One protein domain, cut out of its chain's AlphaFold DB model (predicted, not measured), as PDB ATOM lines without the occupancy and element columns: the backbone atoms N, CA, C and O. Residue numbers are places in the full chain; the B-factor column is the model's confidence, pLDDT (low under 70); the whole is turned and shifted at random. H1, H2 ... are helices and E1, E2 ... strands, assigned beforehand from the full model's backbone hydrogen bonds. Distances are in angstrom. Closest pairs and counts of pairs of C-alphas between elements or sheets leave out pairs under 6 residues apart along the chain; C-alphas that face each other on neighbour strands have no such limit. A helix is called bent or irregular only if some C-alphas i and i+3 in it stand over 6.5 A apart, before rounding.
ATOM      1  N   PHE A   2     184.500 147.731 259.496       32.41
ATOM      2  CA  PHE A   2     183.716 147.969 258.268       32.41
ATOM      3  C   PHE A   2     182.832 146.758 257.889       32.41
ATOM      4  O   PHE A   2     181.633 146.882 257.657       32.41
ATOM      5  N   PHE A   3     183.420 145.562 257.951       35.91
ATOM      6  CA  PHE A   3     182.818 144.314 257.476       35.91
ATOM      7  C   PHE A   3     181.773 143.673 258.410       35.91
ATOM      8  O   PHE A   3     180.926 142.929 257.935       35.91
ATOM      9  N   GLU A   4     181.748 143.997 259.708       28.69
ATOM     10  CA  GLU A   4     180.659 143.539 260.597       28.69
ATOM     11  C   GLU A   4     179.356 144.305 260.349       28.69
ATOM     12  O   GLU A   4     178.275 143.769 260.592       28.69
ATOM     13  N   LYS A   5     179.440 145.536 259.823       30.61
ATOM     14  CA  LYS A   5     178.268 146.368 259.545       30.61
ATOM     15  C   LYS A   5     177.583 146.038 258.224       30.61
ATOM     16  O   LYS A   5     176.374 146.152 258.182       30.61
ATOM     17  N   ILE A   6     178.275 145.539 257.197       35.44
ATOM     18  CA  ILE A   6     177.608 145.089 255.952       35.44
ATOM     19  C   ILE A   6     176.737 143.849 256.206       35.44
ATOM     20  O   ILE A   6     175.639 143.735 255.675       35.44
ATOM     21  N   VAL A   7     177.189 142.945 257.082       34.03
ATOM     22  CA  VAL A   7     176.427 141.742 257.461       34.03
ATOM     23  C   VAL A   7     175.256 142.077 258.403       34.03
ATOM     24  O   VAL A   7     174.305 141.305 258.502       34.03
ATOM     25  N   THR A   8     175.285 143.232 259.080       33.16
ATOM     26  CA  THR A   8     174.247 143.641 260.046       33.16
ATOM     27  C   THR A   8     173.336 144.782 259.579       33.16
ATOM     28  O   THR A   8     172.234 144.910 260.115       33.16
ATOM     29  N   ASN A   9     173.717 145.554 258.558       35.09
ATOM     30  CA  ASN A   9     172.965 146.707 258.065       35.09
ATOM     31  C   ASN A   9     172.341 146.439 256.694       35.09
ATOM     32  O   ASN A   9     172.973 145.973 255.753       35.09
ATOM     33  N   LYS A  10     171.048 146.742 256.600       37.72
ATOM     34  CA  LYS A  10     170.132 146.285 255.549       37.72
ATOM     35  C   LYS A  10     170.204 147.062 254.227       37.72
ATOM     36  O   LYS A  10     169.325 146.863 253.393       37.72
ATOM     37  N   ASN A  11     171.196 147.916 253.982       39.78
ATOM     38  CA  ASN A  11     171.368 148.513 252.654       39.78
ATOM     39  C   ASN A  11     172.821 148.937 252.359       39.78
ATOM     40  O   ASN A  11     173.631 149.238 253.236       39.78
ATOM     41  N   ILE A  12     173.143 148.951 251.067       42.75
ATOM     42  CA  ILE A  12     174.469 149.268 250.523       42.75
ATOM     43  C   ILE A  12     174.847 150.746 250.745       42.75
ATOM     44  O   ILE A  12     176.031 151.051 250.862       42.75
ATOM     45  N   ALA A  13     173.882 151.661 250.914       41.22
ATOM     46  CA  ALA A  13     174.180 153.064 251.229       41.22
ATOM     47  C   ALA A  13     174.719 153.275 252.640       41.22
ATOM     48  O   ALA A  13     175.648 154.055 252.816       41.22
ATOM     49  N   GLU A  14     174.217 152.547 253.636       44.59
ATOM     50  CA  GLU A  14     174.787 152.557 254.985       44.59
ATOM     51  C   GLU A  14     176.214 151.999 254.985       44.59
ATOM     52  O   GLU A  14     177.068 152.456 255.748       44.59
ATOM     53  N   SER A  15     176.493 151.057 254.082       44.78
ATOM     54  CA  SER A  15     177.833 150.510 253.870       44.78
ATOM     55  C   SER A  15     178.755 151.537 253.202       44.78
ATOM     56  O   SER A  15     179.840 151.791 253.710       44.78
ATOM     57  N   LEU A  16     178.322 152.217 252.134       43.47
ATOM     58  CA  LEU A  16     179.080 153.307 251.495       43.47
ATOM     59  C   LEU A  16     179.329 154.489 252.449       43.47
ATOM     60  O   LEU A  16     180.459 154.968 252.555       43.47
ATOM     61  N   ALA A  17     178.314 154.910 253.207       46.22
ATOM     62  CA  ALA A  17     178.433 155.973 254.205       46.22
ATOM     63  C   ALA A  17     179.424 155.608 255.324       46.22
ATOM     64  O   ALA A  17     180.185 156.459 255.786       46.22
ATOM     65  N   ALA A  18     179.470 154.333 255.731       43.41
ATOM     66  CA  ALA A  18     180.436 153.845 256.710       43.41
ATOM     67  C   ALA A  18     181.883 153.841 256.184       43.41
ATOM     68  O   ALA A  18     182.787 154.051 256.988       43.41
ATOM     69  N   VAL A  19     182.117 153.647 254.875       41.22
ATOM     70  CA  VAL A  19     183.454 153.816 254.257       41.22
ATOM     71  C   VAL A  19     183.855 155.288 254.256       41.22
ATOM     72  O   VAL A  19     184.945 155.640 254.696       41.22
ATOM     73  N   HIS A  20     182.964 156.168 253.791       42.47
ATOM     74  CA  HIS A  20     183.262 157.599 253.700       42.47
ATOM     75  C   HIS A  20     183.584 158.194 255.081       42.47
ATOM     76  O   HIS A  20     184.474 159.034 255.206       42.47
ATOM     77  N   ALA A  21     182.939 157.697 256.142       45.25
ATOM     78  CA  ALA A  21     183.213 158.095 257.521       45.25
ATOM     79  C   ALA A  21     184.617 157.709 258.038       45.25
ATOM     80  O   ALA A  21     185.045 158.257 259.054       45.25
ATOM     81  N   THR A  22     185.349 156.800 257.376       40.12
ATOM     82  CA  THR A  22     186.737 156.454 257.749       40.12
ATOM     83  C   THR A  22     187.790 157.288 257.020       40.12
ATOM     84  O   THR A  22     188.975 157.103 257.281       40.12
ATOM     85  N   GLY A  23     187.394 158.185 256.107       33.00
ATOM     86  CA  GLY A  23     188.325 159.008 255.325       33.00
ATOM     87  C   GLY A  23     189.109 158.246 254.248       33.00
ATOM     88  O   GLY A  23     190.046 158.797 253.679       33.00
ATOM     89  N   CYS A  24     188.733 156.996 253.960       32.38
ATOM     90  CA  CYS A  24     189.292 156.206 252.865       32.38
ATOM     91  C   CYS A  24     188.285 156.204 251.711       32.38
ATOM     92  O   CYS A  24     187.163 155.752 251.908       32.38
ATOM     93  N   GLU A  25     188.652 156.670 250.517       40.41
ATOM     94  CA  GLU A  25     187.805 156.481 249.332       40.41
ATOM     95  C   GLU A  25     187.919 155.021 248.854       40.41
ATOM     96  O   GLU A  25     189.040 154.530 248.677       40.41
ATOM     97  N   PRO A  26     186.806 154.289 248.642       40.19
ATOM     98  CA  PRO A  26     186.878 153.007 247.955       40.19
ATOM     99  C   PRO A  26     187.417 153.248 246.535       40.19
ATOM    100  O   PRO A  26     187.091 154.277 245.937       40.19
ATOM    101  N   PRO A  27     188.229 152.344 245.962       44.31
ATOM    102  CA  PRO A  27     188.719 152.553 244.609       44.31
ATOM    103  C   PRO A  27     187.540 152.659 243.639       44.31
ATOM    104  O   PRO A  27     186.547 151.937 243.734       44.31
ATOM    105  N   VAL A  28     187.648 153.623 242.732       47.34
ATOM    106  CA  VAL A  28     186.593 154.040 241.803       47.34
ATOM    107  C   VAL A  28     187.130 154.074 240.390       47.34
ATOM    108  O   VAL A  28     188.203 154.631 240.146       47.34
ATOM    109  N   LEU A  29     186.353 153.566 239.432       48.66
ATOM    110  CA  LEU A  29     186.615 153.875 238.034       48.66
ATOM    111  C   LEU A  29     186.014 155.251 237.723       48.66
ATOM    112  O   LEU A  29     184.795 155.384 237.608       48.66
ATOM    113  N   LYS A  30     186.867 156.276 237.609       53.84
ATOM    114  CA  LYS A  30     186.459 157.637 237.225       53.84
ATOM    115  C   LYS A  30     186.302 157.720 235.706       53.84
ATOM    116  O   LYS A  30     187.292 157.756 234.980       53.84
ATOM    117  N   VAL A  31     185.061 157.776 235.230       54.81
ATOM    118  CA  VAL A  31     184.744 157.885 233.802       54.81
ATOM    119  C   VAL A  31     184.638 159.344 233.411       54.81
ATOM    120  O   VAL A  31     183.721 160.068 233.806       54.81
ATOM    121  N   HIS A  32     185.561 159.765 232.566       52.53
ATOM    122  CA  HIS A  32     185.641 161.147 232.132       52.53
ATOM    123  C   HIS A  32     184.744 161.343 230.894       52.53
ATOM    124  O   HIS A  32     184.947 160.688 229.872       52.53
ATOM    125  N   ARG A  33     183.759 162.256 230.945       52.91
ATOM    126  CA  ARG A  33     182.931 162.620 229.775       52.91
ATOM    127  C   ARG A  33     183.492 163.878 229.104       52.91
ATOM    128  O   ARG A  33     183.998 164.768 229.782       52.91
ATOM    129  N   THR A  34     183.408 163.990 227.779       44.97
ATOM    130  CA  THR A  34     183.742 165.234 227.049       44.97
ATOM    131  C   THR A  34     182.644 165.636 226.090       44.97
ATOM    132  O   THR A  34     182.045 164.791 225.439       44.97
ATOM    133  N   ASN A  35     182.476 166.949 225.936       44.25
ATOM    134  CA  ASN A  35     181.565 167.567 224.973       44.25
ATOM    135  C   ASN A  35     182.201 167.765 223.575       44.25
ATOM    136  O   ASN A  35     181.586 168.400 222.724       44.25
ATOM    137  N   SER A  36     183.430 167.283 223.330       43.34
ATOM    138  CA  SER A  36     184.241 167.672 222.159       43.34
ATOM    139  C   SER A  36     184.103 166.792 220.910       43.34
ATOM    140  O   SER A  36     184.695 167.112 219.891       43.34
ATOM    141  N   GLY A  37     183.314 165.713 220.924       39.03
ATOM    142  CA  GLY A  37     183.158 164.848 219.740       39.03
ATOM    143  C   GLY A  37     184.359 163.941 219.425       39.03
ATOM    144  O   GLY A  37     184.304 163.193 218.452       39.03
ATOM    145  N   ASP A  38     185.403 163.946 220.256       38.88
ATOM    146  CA  ASP A  38     186.576 163.082 220.096       38.88
ATOM    147  C   ASP A  38     186.353 161.676 220.682       38.88
ATOM    148  O   ASP A  38     185.770 161.510 221.758       38.88
ATOM    149  N   CYS A  39     186.856 160.646 219.989       35.22
ATOM    150  CA  CYS A  39     186.904 159.270 220.497       35.22
ATOM    151  C   CYS A  39     187.797 159.192 221.742       35.22
ATOM    152  O   CYS A  39     189.003 159.417 221.663       35.22
ATOM    153  N   ARG A  40     187.220 158.825 222.890       52.03
ATOM    154  CA  ARG A  40     187.984 158.579 224.118       52.03
ATOM    155  C   ARG A  40     188.610 157.184 224.136       52.03
ATOM    156  O   ARG A  40     188.014 156.212 223.667       52.03
ATOM    157  N   LEU A  41     189.795 157.102 224.743       41.47
ATOM    158  CA  LEU A  41     190.370 155.853 225.240       41.47
ATOM    159  C   LEU A  41     189.450 155.299 226.337       41.47
ATOM    160  O   LEU A  41     188.858 156.064 227.094       41.47
ATOM    161  N   ALA A  42     189.278 153.981 226.380       50.66
ATOM    162  CA  ALA A  42     188.389 153.354 227.349       50.66
ATOM    163  C   ALA A  42     188.968 153.456 228.766       50.66
ATOM    164  O   ALA A  42     190.128 153.098 228.972       50.66
ATOM    165  N   ASP A  43     188.143 153.870 229.722       60.16
ATOM    166  CA  ASP A  43     188.467 153.763 231.143       60.16
ATOM    167  C   ASP A  43     188.264 152.300 231.560       60.16
ATOM    168  O   ASP A  43     187.259 151.681 231.186       60.16
ATOM    169  N   TYR A  44     189.224 151.718 232.283       53.78
ATOM    170  CA  TYR A  44     189.111 150.341 232.748       53.78
ATOM    171  C   TYR A  44     189.656 150.130 234.160       53.78
ATOM    172  O   TYR A  44     190.659 150.725 234.542       53.78
ATOM    173  N   GLN A  45     189.009 149.232 234.900       62.72
ATOM    174  CA  GLN A  45     189.530 148.665 236.138       62.72
ATOM    175  C   GLN A  45     189.678 147.164 235.950       62.72
ATOM    176  O   GLN A  45     188.737 146.501 235.513       62.72
ATOM    177  N   ARG A  46     190.853 146.640 236.283       59.59
ATOM    178  CA  ARG A  46     191.156 145.217 236.218       59.59
ATOM    179  C   ARG A  46     191.397 144.683 237.620       59.59
ATOM    180  O   ARG A  46     192.135 145.303 238.380       59.59
ATOM    181  N   ASP A  47     190.835 143.520 237.886       61.84
ATOM    182  CA  ASP A  47     191.259 142.668 238.984       61.84
ATOM    183  C   ASP A  47     192.468 141.813 238.521       61.84
ATOM    184  O   ASP A  47     192.425 141.257 237.407       61.84
ATOM    185  N   PRO A  48     193.618 141.812 239.234       60.41
ATOM    186  CA  PRO A  48     194.764 140.964 238.897       60.41
ATOM    187  C   PRO A  48     194.341 139.502 238.752       60.41
ATOM    188  O   PRO A  48     193.498 139.052 239.504       60.41
ATOM    189  N   ASP A  49     194.925 138.751 237.804       58.34
ATOM    190  CA  ASP A  49     194.481 137.368 237.572       58.34
ATOM    191  C   ASP A  49     194.565 136.549 238.864       58.34
ATOM    192  O   ASP A  49     195.668 136.255 239.326       58.34
ATOM    193  N   GLU A  50     193.409 136.151 239.389       57.44
ATOM    194  CA  GLU A  50     193.301 135.272 240.546       57.44
ATOM    195  C   GLU A  50     193.225 133.808 240.079       57.44
ATOM    196  O   GLU A  50     192.161 133.331 239.675       57.44
ATOM    197  N   ARG A  58     180.463 134.270 238.048       75.50
ATOM    198  CA  ARG A  58     179.996 135.447 238.792       75.50
ATOM    199  C   ARG A  58     181.097 136.468 239.051       75.50
ATOM    200  O   ARG A  58     180.758 137.633 239.199       75.50
ATOM    201  N   ASP A  59     182.358 136.043 239.007       78.50
ATOM    202  CA  ASP A  59     183.476 136.884 239.429       78.50
ATOM    203  C   ASP A  59     183.963 137.798 238.293       78.50
ATOM    204  O   ASP A  59     184.207 137.357 237.154       78.50
ATOM    205  N   PHE A  60     184.082 139.084 238.602       83.06
ATOM    206  CA  PHE A  60     184.449 140.157 237.698       83.06
ATOM    207  C   PHE A  60     185.962 140.212 237.515       83.06
ATOM    208  O   PHE A  60     186.736 140.359 238.446       83.06
ATOM    209  N   LYS A  61     186.393 140.200 236.258       79.75
ATOM    210  CA  LYS A  61     187.798 140.356 235.876       79.75
ATOM    211  C   LYS A  61     188.130 141.782 235.444       79.75
ATOM    212  O   LYS A  61     189.235 142.284 235.655       79.75
ATOM    213  N   LEU A  62     187.206 142.416 234.726       80.88
ATOM    214  CA  LEU A  62     187.428 143.714 234.095       80.88
ATOM    215  C   LEU A  62     186.111 144.463 233.950       80.88
ATOM    216  O   LEU A  62     185.146 143.926 233.412       80.88
ATOM    217  N   LEU A  63     186.112 145.736 234.320       85.06
ATOM    218  CA  LEU A  63     185.108 146.703 233.906       85.06
ATOM    219  C   LEU A  63     185.778 147.639 232.913       85.06
ATOM    220  O   LEU A  63     186.776 148.274 233.241       85.06
ATOM    221  N   ARG A  64     185.214 147.738 231.713       79.50
ATOM    222  CA  ARG A  64     185.621 148.692 230.684       79.50
ATOM    223  C   ARG A  64     184.444 149.585 230.338       79.50
ATOM    224  O   ARG A  64     183.375 149.088 229.992       79.50
ATOM    225  N   THR A  65     184.657 150.892 230.353       81.56
ATOM    226  CA  THR A  65     183.627 151.874 230.013       81.56
ATOM    227  C   THR A  65     184.079 152.795 228.890       81.56
ATOM    228  O   THR A  65     185.243 153.190 228.818       81.56
ATOM    229  N   ILE A  66     183.149 153.144 228.008       73.44
ATOM    230  CA  ILE A  66     183.334 154.135 226.946       73.44
ATOM    231  C   ILE A  66     182.116 155.047 226.962       73.44
ATOM    232  O   ILE A  66     180.988 154.572 227.037       73.44
ATOM    233  N   SER A  67     182.309 156.353 226.842       70.12
ATOM    234  CA  SER A  67     181.203 157.300 226.696       70.12
ATOM    235  C   SER A  67     181.288 158.050 225.372       70.12
ATOM    236  O   SER A  67     182.364 158.475 224.958       70.12
ATOM    237  N   SER A  68     180.132 158.257 224.755       68.62
ATOM    238  CA  SER A  68     179.887 159.236 223.691       68.62
ATOM    239  C   SER A  68     178.971 160.346 224.223       68.62
ATOM    240  O   SER A  68     178.563 160.297 225.379       68.62
ATOM    241  N   ASN A  69     178.572 161.309 223.386       68.25
ATOM    242  CA  ASN A  69     177.618 162.354 223.794       68.25
ATOM    243  C   ASN A  69     176.226 161.801 224.159       68.25
ATOM    244  O   ASN A  69     175.505 162.407 224.948       68.25
ATOM    245  N   SER A  70     175.835 160.663 223.581       77.12
ATOM    246  CA  SER A  70     174.474 160.125 223.709       77.12
ATOM    247  C   SER A  70     174.406 158.871 224.570       77.12
ATOM    248  O   SER A  70     173.380 158.607 225.200       77.12
ATOM    249  N   PHE A  71     175.488 158.096 224.602       82.50
ATOM    250  CA  PHE A  71     175.501 156.761 225.185       82.50
ATOM    251  C   PHE A  71     176.731 156.517 226.044       82.50
ATOM    252  O   PHE A  71     177.846 156.887 225.674       82.50
ATOM    253  N   PHE A  72     176.499 155.830 227.154       85.94
ATOM    254  CA  PHE A  72     177.501 155.213 228.000       85.94
ATOM    255  C   PHE A  72     177.498 153.708 227.733       85.94
ATOM    256  O   PHE A  72     176.473 153.044 227.877       85.94
ATOM    257  N   PHE A  73     178.637 153.179 227.323       84.00
ATOM    258  CA  PHE A  73     178.858 151.771 227.041       84.00
ATOM    259  C   PHE A  73     179.661 151.175 228.187       84.00
ATOM    260  O   PHE A  73     180.715 151.708 228.536       84.00
ATOM    261  N   ALA A  74     179.193 150.061 228.735       89.19
ATOM    262  CA  ALA A  74     179.946 149.290 229.711       89.19
ATOM    263  C   ALA A  74     180.068 147.841 229.248       89.19
ATOM    264  O   ALA A  74     179.094 147.227 228.811       89.19
ATOM    265  N   THR A  75     181.277 147.306 229.371       87.50
ATOM    266  CA  THR A  75     181.583 145.895 229.179       87.50
ATOM    267  C   THR A  75     182.192 145.363 230.465       87.50
ATOM    268  O   THR A  75     183.212 145.872 230.927       87.50
ATOM    269  N   VAL A  76     181.564 144.336 231.024       90.69
ATOM    270  CA  VAL A  76     182.059 143.575 232.170       90.69
ATOM    271  C   VAL A  76     182.588 142.245 231.650       90.69
ATOM    272  O   VAL A  76     181.850 141.491 231.017       90.69
ATOM    273  N   THR A  77     183.862 141.962 231.881       87.12
ATOM    274  CA  THR A  77     184.471 140.664 231.584       87.12
ATOM    275  C   THR A  77     184.543 139.854 232.863       87.12
ATOM    276  O   THR A  77     184.986 140.365 233.887       87.12
ATOM    277  N   PHE A  78     184.164 138.587 232.778       86.00
ATOM    278  CA  PHE A  78     184.223 137.620 233.869       86.00
ATOM    279  C   PHE A  78     185.402 136.656 233.674       86.00
ATOM    280  O   PHE A  78     185.905 136.477 232.556       86.00
ATOM    281  N   TYR A  79     185.839 135.999 234.749       81.62
ATOM    282  CA  TYR A  79     186.877 134.961 234.662       81.62
ATOM    283  C   TYR A  79     186.419 133.726 233.869       81.62
ATOM    284  O   TYR A  79     187.217 133.116 233.153       81.62
ATOM    285  N   ALA A  80     185.125 133.404 233.912       83.44
ATOM    286  CA  ALA A  80     184.494 132.332 233.144       83.44
ATOM    287  C   ALA A  80     183.267 132.838 232.368       83.44
ATOM    288  O   ALA A  80     182.892 134.007 232.456       83.44
ATOM    289  N   LYS A  81     182.626 131.958 231.587       85.19
ATOM    290  CA  LYS A  81     181.363 132.291 230.915       85.19
ATOM    291  C   LYS A  81     180.348 132.777 231.968       85.19
ATOM    292  O   LYS A  81     180.164 132.057 232.952       85.19
ATOM    293  N   PRO A  82     179.677 133.930 231.780       85.31
ATOM    294  CA  PRO A  82     178.883 134.517 232.845       85.31
ATOM    295  C   PRO A  82     177.690 133.628 233.204       85.31
ATOM    296  O   PRO A  82     176.996 133.125 232.316       85.31
ATOM    297  N   ASN A  83     177.478 133.427 234.503       85.12
ATOM    298  CA  ASN A  83     176.404 132.612 235.066       85.12
ATOM    299  C   ASN A  83     175.896 133.232 236.376       85.12
ATOM    300  O   ASN A  83     176.344 132.891 237.475       85.12
ATOM    301  N   PHE A  84     174.963 134.166 236.244       83.50
ATOM    302  CA  PHE A  84     174.372 134.930 237.337       83.50
ATOM    303  C   PHE A  84     172.877 135.136 237.073       83.50
ATOM    304  O   PHE A  84     172.454 135.168 235.917       83.50
ATOM    305  N   ASP A  85     172.091 135.311 238.134       83.81
ATOM    306  CA  ASP A  85     170.693 135.749 238.012       83.81
ATOM    307  C   ASP A  85     170.628 137.273 237.872       83.81
ATOM    308  O   ASP A  85     169.940 137.818 237.004       83.81
ATOM    309  N   GLU A  86     171.417 137.963 238.696       84.75
ATOM    310  CA  GLU A  86     171.660 139.392 238.583       84.75
ATOM    311  C   GLU A  86     173.029 139.785 239.150       84.75
ATOM    312  O   GLU A  86     173.667 139.026 239.882       84.75
ATOM    313  N   PHE A  87     173.478 140.981 238.791       86.12
ATOM    314  CA  PHE A  87     174.526 141.716 239.493       86.12
ATOM    315  C   PHE A  87     174.216 143.214 239.430       86.12
ATOM    316  O   PHE A  87     173.329 143.645 238.684       86.12
ATOM    317  N   PHE A  88     174.935 144.020 240.202       88.00
ATOM    318  CA  PHE A  88     174.614 145.430 240.384       88.00
ATOM    319  C   PHE A  88     175.756 146.329 239.934       88.00
ATOM    320  O   PHE A  88     176.918 146.093 240.253       88.00
ATOM    321  N   MET A  89     175.411 147.391 239.212       88.88
ATOM    322  CA  MET A  89     176.319 148.480 238.876       88.88
ATOM    323  C   MET A  89     175.795 149.773 239.500       88.88
ATOM    324  O   MET A  89     174.728 150.263 239.136       88.88
ATOM    325  N   TYR A  90     176.553 150.325 240.438       85.94
ATOM    326  CA  TYR A  90     176.265 151.591 241.104       85.94
ATOM    327  C   TYR A  90     177.027 152.715 240.421       85.94
ATOM    328  O   TYR A  90     178.200 152.549 240.080       85.94
ATOM    329  N   ILE A  91     176.359 153.849 240.213       84.31
ATOM    330  CA  ILE A  91     176.931 154.989 239.504       84.31
ATOM    331  C   ILE A  91     176.655 156.286 240.270       84.31
ATOM    332  O   ILE A  91     175.500 156.619 240.538       84.31
ATOM    333  N   SER A  92     177.717 157.024 240.594       84.12
ATOM    334  CA  SER A  92     177.662 158.422 241.062       84.12
ATOM    335  C   SER A  92     177.906 159.357 239.881       84.12
ATOM    336  O   SER A  92     178.703 159.008 239.007       84.12
ATOM    337  N   THR A  93     177.226 160.509 239.821       80.81
ATOM    338  CA  THR A  93     177.259 161.400 238.648       80.81
ATOM    339  C   THR A  93     178.031 162.716 238.832       80.81
ATOM    340  O   THR A  93     178.130 163.502 237.885       80.81
ATOM    341  N   ASP A  94     178.648 162.939 239.995       72.06
ATOM    342  CA  ASP A  94     179.354 164.189 240.329       72.06
ATOM    343  C   ASP A  94     180.686 164.004 241.096       72.06
ATOM    344  O   ASP A  94     181.254 164.983 241.567       72.06
ATOM    345  N   TYR A  95     181.227 162.779 241.153       63.28
ATOM    346  CA  TYR A  95     182.473 162.373 241.844       63.28
ATOM    347  C   TYR A  95     182.507 162.533 243.375       63.28
ATOM    348  O   TYR A  95     183.289 161.820 244.004       63.28
ATOM    349  N   ASP A  96     181.677 163.402 243.949       61.03
ATOM    350  CA  ASP A  96     181.691 163.759 245.371       61.03
ATOM    351  C   ASP A  96     180.435 163.268 246.125       61.03
ATOM    352  O   ASP A  96     180.392 163.321 247.357       61.03
ATOM    353  N   ALA A  97     179.420 162.752 245.419       60.75
ATOM    354  CA  ALA A  97     178.214 162.177 246.010       60.75
ATOM    355  C   ALA A  97     178.216 160.634 246.018       60.75
ATOM    356  O   ALA A  97     178.851 159.996 245.166       60.75
ATOM    357  N   PRO A  98     177.463 160.004 246.949       66.19
ATOM    358  CA  PRO A  98     177.147 158.577 246.875       66.19
ATOM    359  C   PRO A  98     176.460 158.218 245.548       66.19
ATOM    360  O   PRO A  98     175.963 159.081 244.828       66.19
ATOM    361  N   ALA A  99     176.427 156.926 245.211       67.31
ATOM    362  CA  ALA A  99     175.781 156.465 243.986       67.31
ATOM    363  C   ALA A  99     174.305 156.897 243.920       67.31
ATOM    364  O   ALA A  99     173.515 156.562 244.796       67.31
ATOM    365  N   GLU A 100     173.930 157.579 242.841       80.81
ATOM    366  CA  GLU A 100     172.570 158.084 242.609       80.81
ATOM    367  C   GLU A 100     171.780 157.187 241.650       80.81
ATOM    368  O   GLU A 100     170.557 157.299 241.527       80.81
ATOM    369  N   ILE A 101     172.486 156.296 240.948       87.62
ATOM    370  CA  ILE A 101     171.927 155.367 239.974       87.62
ATOM    371  C   ILE A 101     172.343 153.941 240.326       87.62
ATOM    372  O   ILE A 101     173.523 153.651 240.520       87.62
ATOM    373  N   LEU A 102     171.364 153.040 240.330       89.12
ATOM    374  CA  LEU A 102     171.554 151.594 240.382       89.12
ATOM    375  C   LEU A 102     171.148 150.998 239.040       89.12
ATOM    376  O   LEU A 102     170.013 151.165 238.601       89.12
ATOM    377  N   VAL A 103     172.041 150.244 238.417       92.69
ATOM    378  CA  VAL A 103     171.735 149.398 237.267       92.69
ATOM    379  C   VAL A 103     171.710 147.947 237.735       92.69
ATOM    380  O   VAL A 103     172.726 147.410 238.169       92.69
ATOM    381  N   ARG A 104     170.535 147.317 237.661       92.19
ATOM    382  CA  ARG A 104     170.361 145.880 237.888       92.19
ATOM    383  C   ARG A 104     170.580 145.157 236.571       92.19
ATOM    384  O   ARG A 104     169.843 145.389 235.613       92.19
ATOM    385  N   CYS A 105     171.610 144.331 236.512       92.31
ATOM    386  CA  CYS A 105     172.025 143.631 235.308       92.31
ATOM    387  C   CYS A 105     171.512 142.194 235.344       92.31
ATOM    388  O   CYS A 105     171.898 141.429 236.218       92.31
ATOM    389  N   HIS A 106     170.695 141.819 234.366       92.19
ATOM    390  CA  HIS A 106     170.193 140.462 234.143       92.19
ATOM    391  C   HIS A 106     170.834 139.864 232.882       92.19
ATOM    392  O   HIS A 106     171.329 140.617 232.041       92.19
ATOM    393  N   PRO A 107     170.803 138.536 232.666       91.19
ATOM    394  CA  PRO A 107     171.513 137.905 231.549       91.19
ATOM    395  C   PRO A 107     171.222 138.483 230.154       91.19
ATOM    396  O   PRO A 107     172.128 138.560 229.326       91.19
ATOM    397  N   ALA A 108     169.985 138.913 229.888       93.00
ATOM    398  CA  ALA A 108     169.564 139.444 228.583       93.00
ATOM    399  C   ALA A 108     169.103 140.914 228.618       93.00
ATOM    400  O   ALA A 108     168.777 141.499 227.582       93.00
ATOM    401  N   SER A 109     169.046 141.526 229.797       96.06
ATOM    402  CA  SER A 109     168.470 142.856 229.989       96.06
ATOM    403  C   SER A 109     169.078 143.552 231.192       96.06
ATOM    404  O   SER A 109     169.783 142.947 231.991       96.06
ATOM    405  N   TYR A 110     168.793 144.835 231.336       96.44
ATOM    406  CA  TYR A 110     169.120 145.560 232.547       96.44
ATOM    407  C   TYR A 110     168.072 146.629 232.824       96.44
ATOM    408  O   TYR A 110     167.388 147.108 231.915       96.44
ATOM    409  N   ASP A 111     167.989 147.027 234.084       93.88
ATOM    410  CA  ASP A 111     167.083 148.057 234.561       93.88
ATOM    411  C   ASP A 111     167.851 149.114 235.349       93.88
ATOM    412  O   ASP A 111     168.557 148.795 236.304       93.88
ATOM    413  N   ALA A 112     167.698 150.381 234.971       93.81
ATOM    414  CA  ALA A 112     168.277 151.503 235.695       93.81
ATOM    415  C   ALA A 112     167.240 152.134 236.627       93.81
ATOM    416  O   ALA A 112     166.108 152.430 236.225       93.81
ATOM    417  N   TYR A 113     167.659 152.387 237.857       90.12
ATOM    418  CA  TYR A 113     166.885 152.985 238.927       90.12
ATOM    419  C   TYR A 113     167.600 154.228 239.433       90.12
ATOM    420  O   TYR A 113     168.822 154.230 239.565       90.12
ATOM    421  N   LYS A 114     166.831 155.271 239.735       87.81
ATOM    422  CA  LYS A 114     167.334 156.473 240.394       87.81
ATOM    423  C   LYS A 114     167.026 156.419 241.877       87.81
ATOM    424  O   LYS A 114     165.934 156.001 242.264       87.81
ATOM    425  N   GLU A 115     167.968 156.890 242.675       80.50
ATOM    426  CA  GLU A 115     167.744 157.146 244.086       80.50
ATOM    427  C   GLU A 115     166.655 158.217 244.261       80.50
ATOM    428  O   GLU A 115     166.706 159.290 243.650       80.50
ATOM    429  N   THR A 116     165.626 157.924 245.055       72.56
ATOM    430  CA  THR A 116     164.515 158.867 245.273       72.56
ATOM    431  C   THR A 116     164.827 159.930 246.310       72.56
ATOM    432  O   THR A 116     164.343 161.055 246.183       72.56
ATOM    433  N   THR A 117     165.654 159.601 247.301       70.31
ATOM    434  CA  THR A 117     166.142 160.539 248.316       70.31
ATOM    435  C   THR A 117     167.653 160.411 248.416       70.31
ATOM    436  O   THR A 117     168.144 159.349 248.787       70.31
ATOM    437  N   SER A 118     168.371 161.486 248.084       68.69
ATOM    438  CA  SER A 118     169.837 161.487 248.023       68.69
ATOM    439  C   SER A 118     170.473 160.974 249.323       68.69
ATOM    440  O   SER A 118     170.132 161.451 250.408       68.69
ATOM    441  N   GLY A 119     171.381 160.003 249.206       65.50
ATOM    442  CA  GLY A 119     172.162 159.450 250.316       65.50
ATOM    443  C   GLY A 119     171.453 158.395 251.176       65.50
ATOM    444  O   GLY A 119     171.973 158.030 252.229       65.50
ATOM    445  N   THR A 120     170.291 157.892 250.756       66.81
ATOM    446  CA  THR A 120     169.533 156.838 251.460       66.81
ATOM    447  C   THR A 120     169.800 155.425 250.938       66.81
ATOM    448  O   THR A 120     169.504 154.450 251.623       66.81
ATOM    449  N   GLY A 121     170.321 155.288 249.719       69.69
ATOM    450  CA  GLY A 121     170.469 154.017 249.005       69.69
ATOM    451  C   GLY A 121     169.170 153.389 248.541       69.69
ATOM    452  O   GLY A 121     169.162 152.205 248.195       69.69
ATOM    453  N   LEU A 122     168.066 154.136 248.564       73.81
ATOM    454  CA  LEU A 122     166.765 153.647 248.130       73.81
ATOM    455  C   LEU A 122     166.577 153.913 246.633       73.81
ATOM    456  O   LEU A 122     166.211 155.006 246.206       73.81
ATOM    457  N   PHE A 123     166.832 152.875 245.835       81.50
ATOM    458  CA  PHE A 123     166.694 152.877 244.376       81.50
ATOM    459  C   PHE A 123     165.371 152.229 243.944       81.50
ATOM    460  O   PHE A 123     165.343 151.118 243.411       81.50
ATOM    461  N   ASP A 124     164.256 152.900 244.205       80.12
ATOM    462  CA  ASP A 124     162.896 152.402 243.959       80.12
ATOM    463  C   ASP A 124     162.247 152.987 242.692       80.12
ATOM    464  O   ASP A 124     161.292 152.420 242.156       80.12
ATOM    465  N   LYS A 125     162.799 154.070 242.131       86.38
ATOM    466  CA  LYS A 125     162.308 154.666 240.885       86.38
ATOM    467  C   LYS A 125     163.024 154.094 239.665       86.38
ATOM    468  O   LYS A 125     164.090 154.579 239.287       86.38
ATOM    469  N   LYS A 126     162.409 153.121 238.986       91.31
ATOM    470  CA  LYS A 126     162.872 152.674 237.660       91.31
ATOM    471  C   LYS A 126     162.769 153.831 236.658       91.31
ATOM    472  O   LYS A 126     161.716 154.454 236.537       91.31
ATOM    473  N   ILE A 127     163.851 154.105 235.938       95.19
ATOM    474  CA  ILE A 127     163.936 155.195 234.952       95.19
ATOM    475  C   ILE A 127     164.232 154.710 233.533       95.19
ATOM    476  O   ILE A 127     163.975 155.440 232.577       95.19
ATOM    477  N   TYR A 128     164.768 153.498 233.376       97.00
ATOM    478  CA  TYR A 128     165.085 152.942 232.066       97.00
ATOM    479  C   TYR A 128     165.192 151.415 232.112       97.00
ATOM    480  O   TYR A 128     165.582 150.854 233.133       97.00
ATOM    481  N   SER A 129     164.895 150.771 230.985       97.50
ATOM    482  CA  SER A 129     165.145 149.350 230.738       97.50
ATOM    483  C   SER A 129     165.829 149.203 229.386       97.50
ATOM    484  O   SER A 129     165.430 149.852 228.417       97.50
ATOM    485  N   GLY A 130     166.843 148.346 229.314       95.38
ATOM    486  CA  GLY A 130     167.591 148.088 228.091       95.38
ATOM    487  C   GLY A 130     167.900 146.611 227.896       95.38
ATOM    488  O   GLY A 130     167.725 145.784 228.792       95.38
ATOM    489  N   SER A 131     168.365 146.277 226.697       96.62
ATOM    490  CA  SER A 131     168.903 144.954 226.389       96.62
ATOM    491  C   SER A 131     170.385 144.885 226.727       96.62
ATOM    492  O   SER A 131     171.114 145.870 226.577       96.62
ATOM    493  N   ALA A 132     170.830 143.702 227.130       94.38
ATOM    494  CA  ALA A 132     172.236 143.393 227.319       94.38
ATOM    495  C   ALA A 132     172.658 142.241 226.407       94.38
ATOM    496  O   ALA A 132     171.826 141.466 225.933       94.38
ATOM    497  N   ILE A 133     173.957 142.144 226.145       92.88
ATOM    498  CA  ILE A 133     174.523 141.119 225.270       92.88
ATOM    499  C   ILE A 133     175.599 140.360 226.037       92.88
ATOM    500  O   ILE A 133     176.532 140.971 226.558       92.88
ATOM    501  N   ILE A 134     175.500 139.030 226.040       92.00
ATOM    502  CA  ILE A 134     176.572 138.138 226.485       92.00
ATOM    503  C   ILE A 134     177.283 137.564 225.259       92.00
ATOM    504  O   ILE A 134     176.651 136.961 224.392       92.00
ATOM    505  N   SER A 135     178.604 137.727 225.195       89.44
ATOM    506  CA  SER A 135     179.459 137.138 224.161       89.44
ATOM    507  C   SER A 135     180.757 136.619 224.777       89.44
ATOM    508  O   SER A 135     181.584 137.391 225.274       89.44
ATOM    509  N   GLY A 136     180.929 135.294 224.779       90.12
ATOM    510  CA  GLY A 136     182.013 134.637 225.511       90.12
ATOM    511  C   GLY A 136     181.928 134.946 227.008       90.12
ATOM    512  O   GLY A 136     180.900 134.685 227.631       90.12
ATOM    513  N   ASN A 137     182.991 135.540 227.552       88.25
ATOM    514  CA  ASN A 137     183.084 135.958 228.955       88.25
ATOM    515  C   ASN A 137     182.624 137.405 229.199       88.25
ATOM    516  O   ASN A 137     182.813 137.930 230.291       88.25
ATOM    517  N   ASN A 138     182.080 138.081 228.185       87.06
ATOM    518  CA  ASN A 138     181.750 139.499 228.270       87.06
ATOM    519  C   ASN A 138     180.244 139.715 228.362       87.06
ATOM    520  O   ASN A 138     179.498 139.188 227.540       87.06
ATOM    521  N   TYR A 139     179.834 140.564 229.296       92.62
ATOM    522  CA  TYR A 139     178.511 141.167 229.387       92.62
ATOM    523  C   TYR A 139     178.603 142.629 228.957       92.62
ATOM    524  O   TYR A 139     179.443 143.366 229.466       92.62
ATOM    525  N   SER A 140     177.780 143.059 228.006       91.19
ATOM    526  CA  SER A 140     177.804 144.432 227.490       91.19
ATOM    527  C   SER A 140     176.432 145.084 227.540       91.19
ATOM    528  O   SER A 140     175.425 144.462 227.197       91.19
ATOM    529  N   LEU A 141     176.419 146.359 227.922       94.44
ATOM    530  CA  LEU A 141     175.225 147.189 228.022       94.44
ATOM    531  C   LEU A 141     175.490 148.599 227.473       94.44
ATOM    532  O   LEU A 141     176.617 149.100 227.513       94.44
ATOM    533  N   THR A 142     174.430 149.240 226.979       90.81
ATOM    534  CA  THR A 142     174.467 150.590 226.392       90.81
ATOM    535  C   THR A 142     173.384 151.454 227.016       90.81
ATOM    536  O   THR A 142     172.210 151.232 226.732       90.81
ATOM    537  N   ILE A 143     173.768 152.441 227.827       91.44
ATOM    538  CA  ILE A 143     172.876 153.308 228.605       91.44
ATOM    539  C   ILE A 143     172.723 154.679 227.926       91.44
ATOM    540  O   ILE A 143     173.733 155.348 227.687       91.44
ATOM    541  N   PRO A 144     171.494 155.160 227.656       90.44
ATOM    542  CA  PRO A 144     171.273 156.519 227.167       90.44
ATOM    543  C   PRO A 144     171.594 157.561 228.246       90.44
ATOM    544  O   PRO A 144     170.937 157.619 229.289       90.44
ATOM    545  N   ILE A 145     172.573 158.428 227.975       86.94
ATOM    546  CA  ILE A 145     173.100 159.374 228.967       86.94
ATOM    547  C   ILE A 145     172.027 160.344 229.450       86.94
ATOM    548  O   ILE A 145     171.822 160.478 230.653       86.94
ATOM    549  N   LYS A 146     171.311 160.992 228.527       88.06
ATOM    550  CA  LYS A 146     170.312 162.010 228.879       88.06
ATOM    551  C   LYS A 146     169.176 161.441 229.733       88.06
ATOM    552  O   LYS A 146     168.676 162.129 230.617       88.06
ATOM    553  N   THR A 147     168.779 160.197 229.473       91.88
ATOM    554  CA  THR A 147     167.687 159.528 230.192       91.88
ATOM    555  C   THR A 147     168.109 159.119 231.596       91.88
ATOM    556  O   THR A 147     167.353 159.327 232.541       91.88
ATOM    557  N   VAL A 148     169.305 158.538 231.736       90.44
ATOM    558  CA  VAL A 148     169.737 157.927 233.001       90.44
ATOM    559  C   VAL A 148     170.522 158.895 233.878       90.44
ATOM    560  O   VAL A 148     170.281 158.972 235.077       90.44
ATOM    561  N   PHE A 149     171.409 159.686 233.283       87.19
ATOM    562  CA  PHE A 149     172.332 160.567 234.001       87.19
ATOM    563  C   PHE A 149     172.020 162.061 233.838       87.19
ATOM    564  O   PHE A 149     172.722 162.903 234.394       87.19
ATOM    565  N   GLY A 150     171.006 162.425 233.047       86.62
ATOM    566  CA  GLY A 150     170.667 163.826 232.792       86.62
ATOM    567  C   GLY A 150     171.832 164.606 232.175       86.62
ATOM    568  O   GLY A 150     172.364 164.216 231.136       86.62
ATOM    569  N   ASN A 151     172.214 165.710 232.824       82.19
ATOM    570  CA  ASN A 151     173.279 166.617 232.376       82.19
ATOM    571  C   ASN A 151     174.637 166.351 233.045       82.19
ATOM    572  O   ASN A 151     175.540 167.177 232.923       82.19
ATOM    573  N   ALA A 152     174.785 165.242 233.770       76.38
ATOM    574  CA  ALA A 152     176.035 164.925 234.444       76.38
ATOM    575  C   ALA A 152     177.224 164.873 233.472       76.38
ATOM    576  O   ALA A 152     177.118 164.372 232.348       76.38
ATOM    577  N   THR A 153     178.378 165.358 233.917       70.56
ATOM    578  CA  THR A 153     179.630 165.393 233.137       70.56
ATOM    579  C   THR A 153     180.672 164.397 233.652       70.56
ATOM    580  O   THR A 153     181.734 164.238 233.052       70.56
ATOM    581  N   ALA A 154     180.345 163.678 234.720       69.38
ATOM    582  CA  ALA A 154     181.211 162.757 235.433       69.38
ATOM    583  C   ALA A 154     180.479 161.445 235.714       69.38
ATOM    584  O   ALA A 154     179.255 161.448 235.826       69.38
ATOM    585  N   ASN A 155     181.212 160.332 235.827       75.69
ATOM    586  CA  ASN A 155     180.708 159.157 236.538       75.69
ATOM    587  C   ASN A 155     181.787 158.488 237.383       75.69
ATOM    588  O   ASN A 155     182.924 158.355 236.933       75.69
ATOM    589  N   GLN A 156     181.390 157.939 238.524       78.81
ATOM    590  CA  GLN A 156     182.116 156.856 239.194       78.81
ATOM    591  C   GLN A 156     181.287 155.589 239.116       78.81
ATOM    592  O   GLN A 156     180.071 155.664 239.271       78.81
ATOM    593  N   VAL A 157     181.929 154.452 238.861       81.12
ATOM    594  CA  VAL A 157     181.241 153.168 238.702       81.12
ATOM    595  C   VAL A 157     181.803 152.140 239.672       81.12
ATOM    596  O   VAL A 157     183.023 151.997 239.779       81.12
ATOM    597  N   TRP A 158     180.902 151.395 240.310       81.56
ATOM    598  CA  TRP A 158     181.207 150.208 241.103       81.56
ATOM    599  C   TRP A 158     180.331 149.035 240.664       81.56
ATOM    600  O   TRP A 158     179.129 149.204 240.460       81.56
ATOM    601  N   LEU A 159     180.916 147.850 240.555       82.75
ATOM    602  CA  LEU A 159     180.230 146.577 240.377       82.75
ATOM    603  C   LEU A 159     180.161 145.841 241.704       82.75
ATOM    604  O   LEU A 159     181.124 145.872 242.465       82.75
ATOM    605  N   TYR A 160     179.047 145.159 241.931       79.62
ATOM    606  CA  TYR A 160     178.851 144.238 243.040       79.62
ATOM    607  C   TYR A 160     178.118 143.007 242.535       79.62
ATOM    608  O   TYR A 160     177.141 143.117 241.783       79.62
ATOM    609  N   ASP A 161     178.571 141.838 242.958       78.12
ATOM    610  CA  ASP A 161     177.832 140.613 242.732       78.12
ATOM    611  C   ASP A 161     176.633 140.518 243.699       78.12
ATOM    612  O   ASP A 161     176.504 141.262 244.676       78.12
ATOM    613  N   MET A 162     175.726 139.582 243.426       71.00
ATOM    614  CA  MET A 162     174.547 139.315 244.261       71.00
ATOM    615  C   MET A 162     174.879 138.962 245.711       71.00
ATOM    616  O   MET A 162     174.072 139.208 246.607       71.00
ATOM    617  N   THR A 163     176.041 138.354 245.948       65.56
ATOM    618  CA  THR A 163     176.465 137.946 247.288       65.56
ATOM    619  C   THR A 163     177.253 139.038 248.015       65.56
ATOM    620  O   THR A 163     177.537 138.885 249.203       65.56
ATOM    621  N   SER A 164     177.548 140.153 247.333       61.75
ATOM    622  CA  SER A 164     178.437 141.231 247.788       61.75
ATOM    623  C   SER A 164     179.831 140.745 248.209       61.75
ATOM    624  O   SER A 164     180.510 141.422 248.983       61.75
ATOM    625  N   GLN A 165     180.237 139.563 247.738       65.31
ATOM    626  CA  GLN A 165     181.556 138.981 247.980       65.31
ATOM    627  C   GLN A 165     182.564 139.446 246.943       65.31
ATOM    628  O   GLN A 165     183.739 139.561 247.276       65.31
ATOM    629  N   ASP A 166     182.097 139.745 245.732       63.97
ATOM    630  CA  ASP A 166     182.933 140.255 244.659       63.97
ATOM    631  C   ASP A 166     182.501 141.663 244.241       63.97
ATOM    632  O   ASP A 166     181.311 142.015 244.219       63.97
ATOM    633  N   ARG A 167     183.494 142.494 243.929       70.12
ATOM    634  CA  ARG A 167     183.296 143.876 243.510       70.12
ATOM    635  C   ARG A 167     184.401 144.367 242.601       70.12
ATOM    636  O   ARG A 167     185.547 143.944 242.665       70.12
ATOM    637  N   LEU A 168     184.063 145.382 241.815       69.44
ATOM    638  CA  LEU A 168     185.044 146.076 240.998       69.44
ATOM    639  C   LEU A 168     184.739 147.576 240.951       69.44
ATOM    640  O   LEU A 168     183.647 147.943 240.521       69.44
ATOM    641  N   PRO A 169     185.670 148.467 241.323       62.03
ATOM    642  CA  PRO A 169     187.033 148.186 241.784       62.03
ATOM    643  C   PRO A 169     187.114 147.548 243.178       62.03
ATOM    644  O   PRO A 169     186.337 147.899 244.068       62.03
TER     645      PRO A 169
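What this domain is: This is residues 2 to 50 and 58 to 169 of the 175 residues of an uncharacterized protein of Firmicutes bacterium ADurb.Bin373 (UniProt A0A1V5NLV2). A single antiparallel sheet of ten strands curls round into a barrel that is nearly closed, its two edge strands E1 and E2 coming near each other. The short helix H3 sits at one end of the barrel, and the helical hairpin H1 and H2 is set off outside it. The printed part has 161 residues, with three named helices and ten named strands in the order H1 H2 E1 E2 E3 E4 E5 E6 E7 E8 E9 H3 E10, and its class is mixed, helices and strands. The sheet's order is E1 E10 E5 E6 E7 E8 E9 E4 E3 E2. The whole is compact, with a radius of gyration of the C-alphas of 15.1 A and spans of 43 by 36 by 28 A.

Where its parts are: Find C-alpha 125 at (162.308, 154.666, 240.885); from there E8, the longest strand, runs 29.7 A to C-alpha 135 at (179.459, 137.138, 224.161), bending by 56 degrees at residue 128. Before it come E5, residues 87 to 92, E6, residues 101 to 105, and E7, residues 109 to 114. E9, residues 138 to 144, spans 20.0 A, E4, residues 71 to 78, 22.8 A, and E3, residues 60 to 67, 20.6 A. The edge strands are E1, residues 29 to 32, and E2, residues 43 to 46. E10, residues 154 to 161, spans 23.6 A. H1 is residues 2 to 8, beginning at C-alpha 2 (183.716, 147.969, 258.268), H2 residues 12 to 20, and H3 residues 145 to 148.

How they stand to each other: Look first at the folded sheet, one sheet bent back on itself: E1 E10 E5 E6 E7 face E9 E4 E3 E2, with E8 as the hinge. E5 E6 E7 E8 E9 form a meander, each strand the antiparallel neighbour of the one before. E8 pairs with E7 at N 112 and O 128, 2.8 A, and with E9 at N 140 and O 133, 2.8 A. At the edges, E1 pairs with E10 at N 31 and O 155, 2.8 A, and E2 with E3 at N 65 and O 43, 2.8 A. The closest C-alphas of E1 and E2, Val 31 and Asp 43, are 6.2 A apart. H3 is on the sheet at a height over the sheet of 6.3 A, over none of its strands. H1 and H2, a hairpin not on the sheet, touch at C-alphas Ile 6 and Ser 15, 5.8 A, with a shallow tilt of 21 degrees, opposite ways. Every O i to N i+4 pair of H2 is within hydrogen-bond range; H1 has 1 of 3, and 2 of 4 O i to N i+3 pairs; H3 is too short for an O i to N i+4 pair.

The domain as a whole: The farthest C-alphas, Thr 8 and Gly 37, are 46.4 A apart. Residues 51 to 57 are not printed, and C-alphas 50 and 58 are 13.4 A apart across this cut. Of the links printed whole, none is long. Mean pLDDT of the printed part is 70.8; 67 residues are under 70, among them residues 2 to 50.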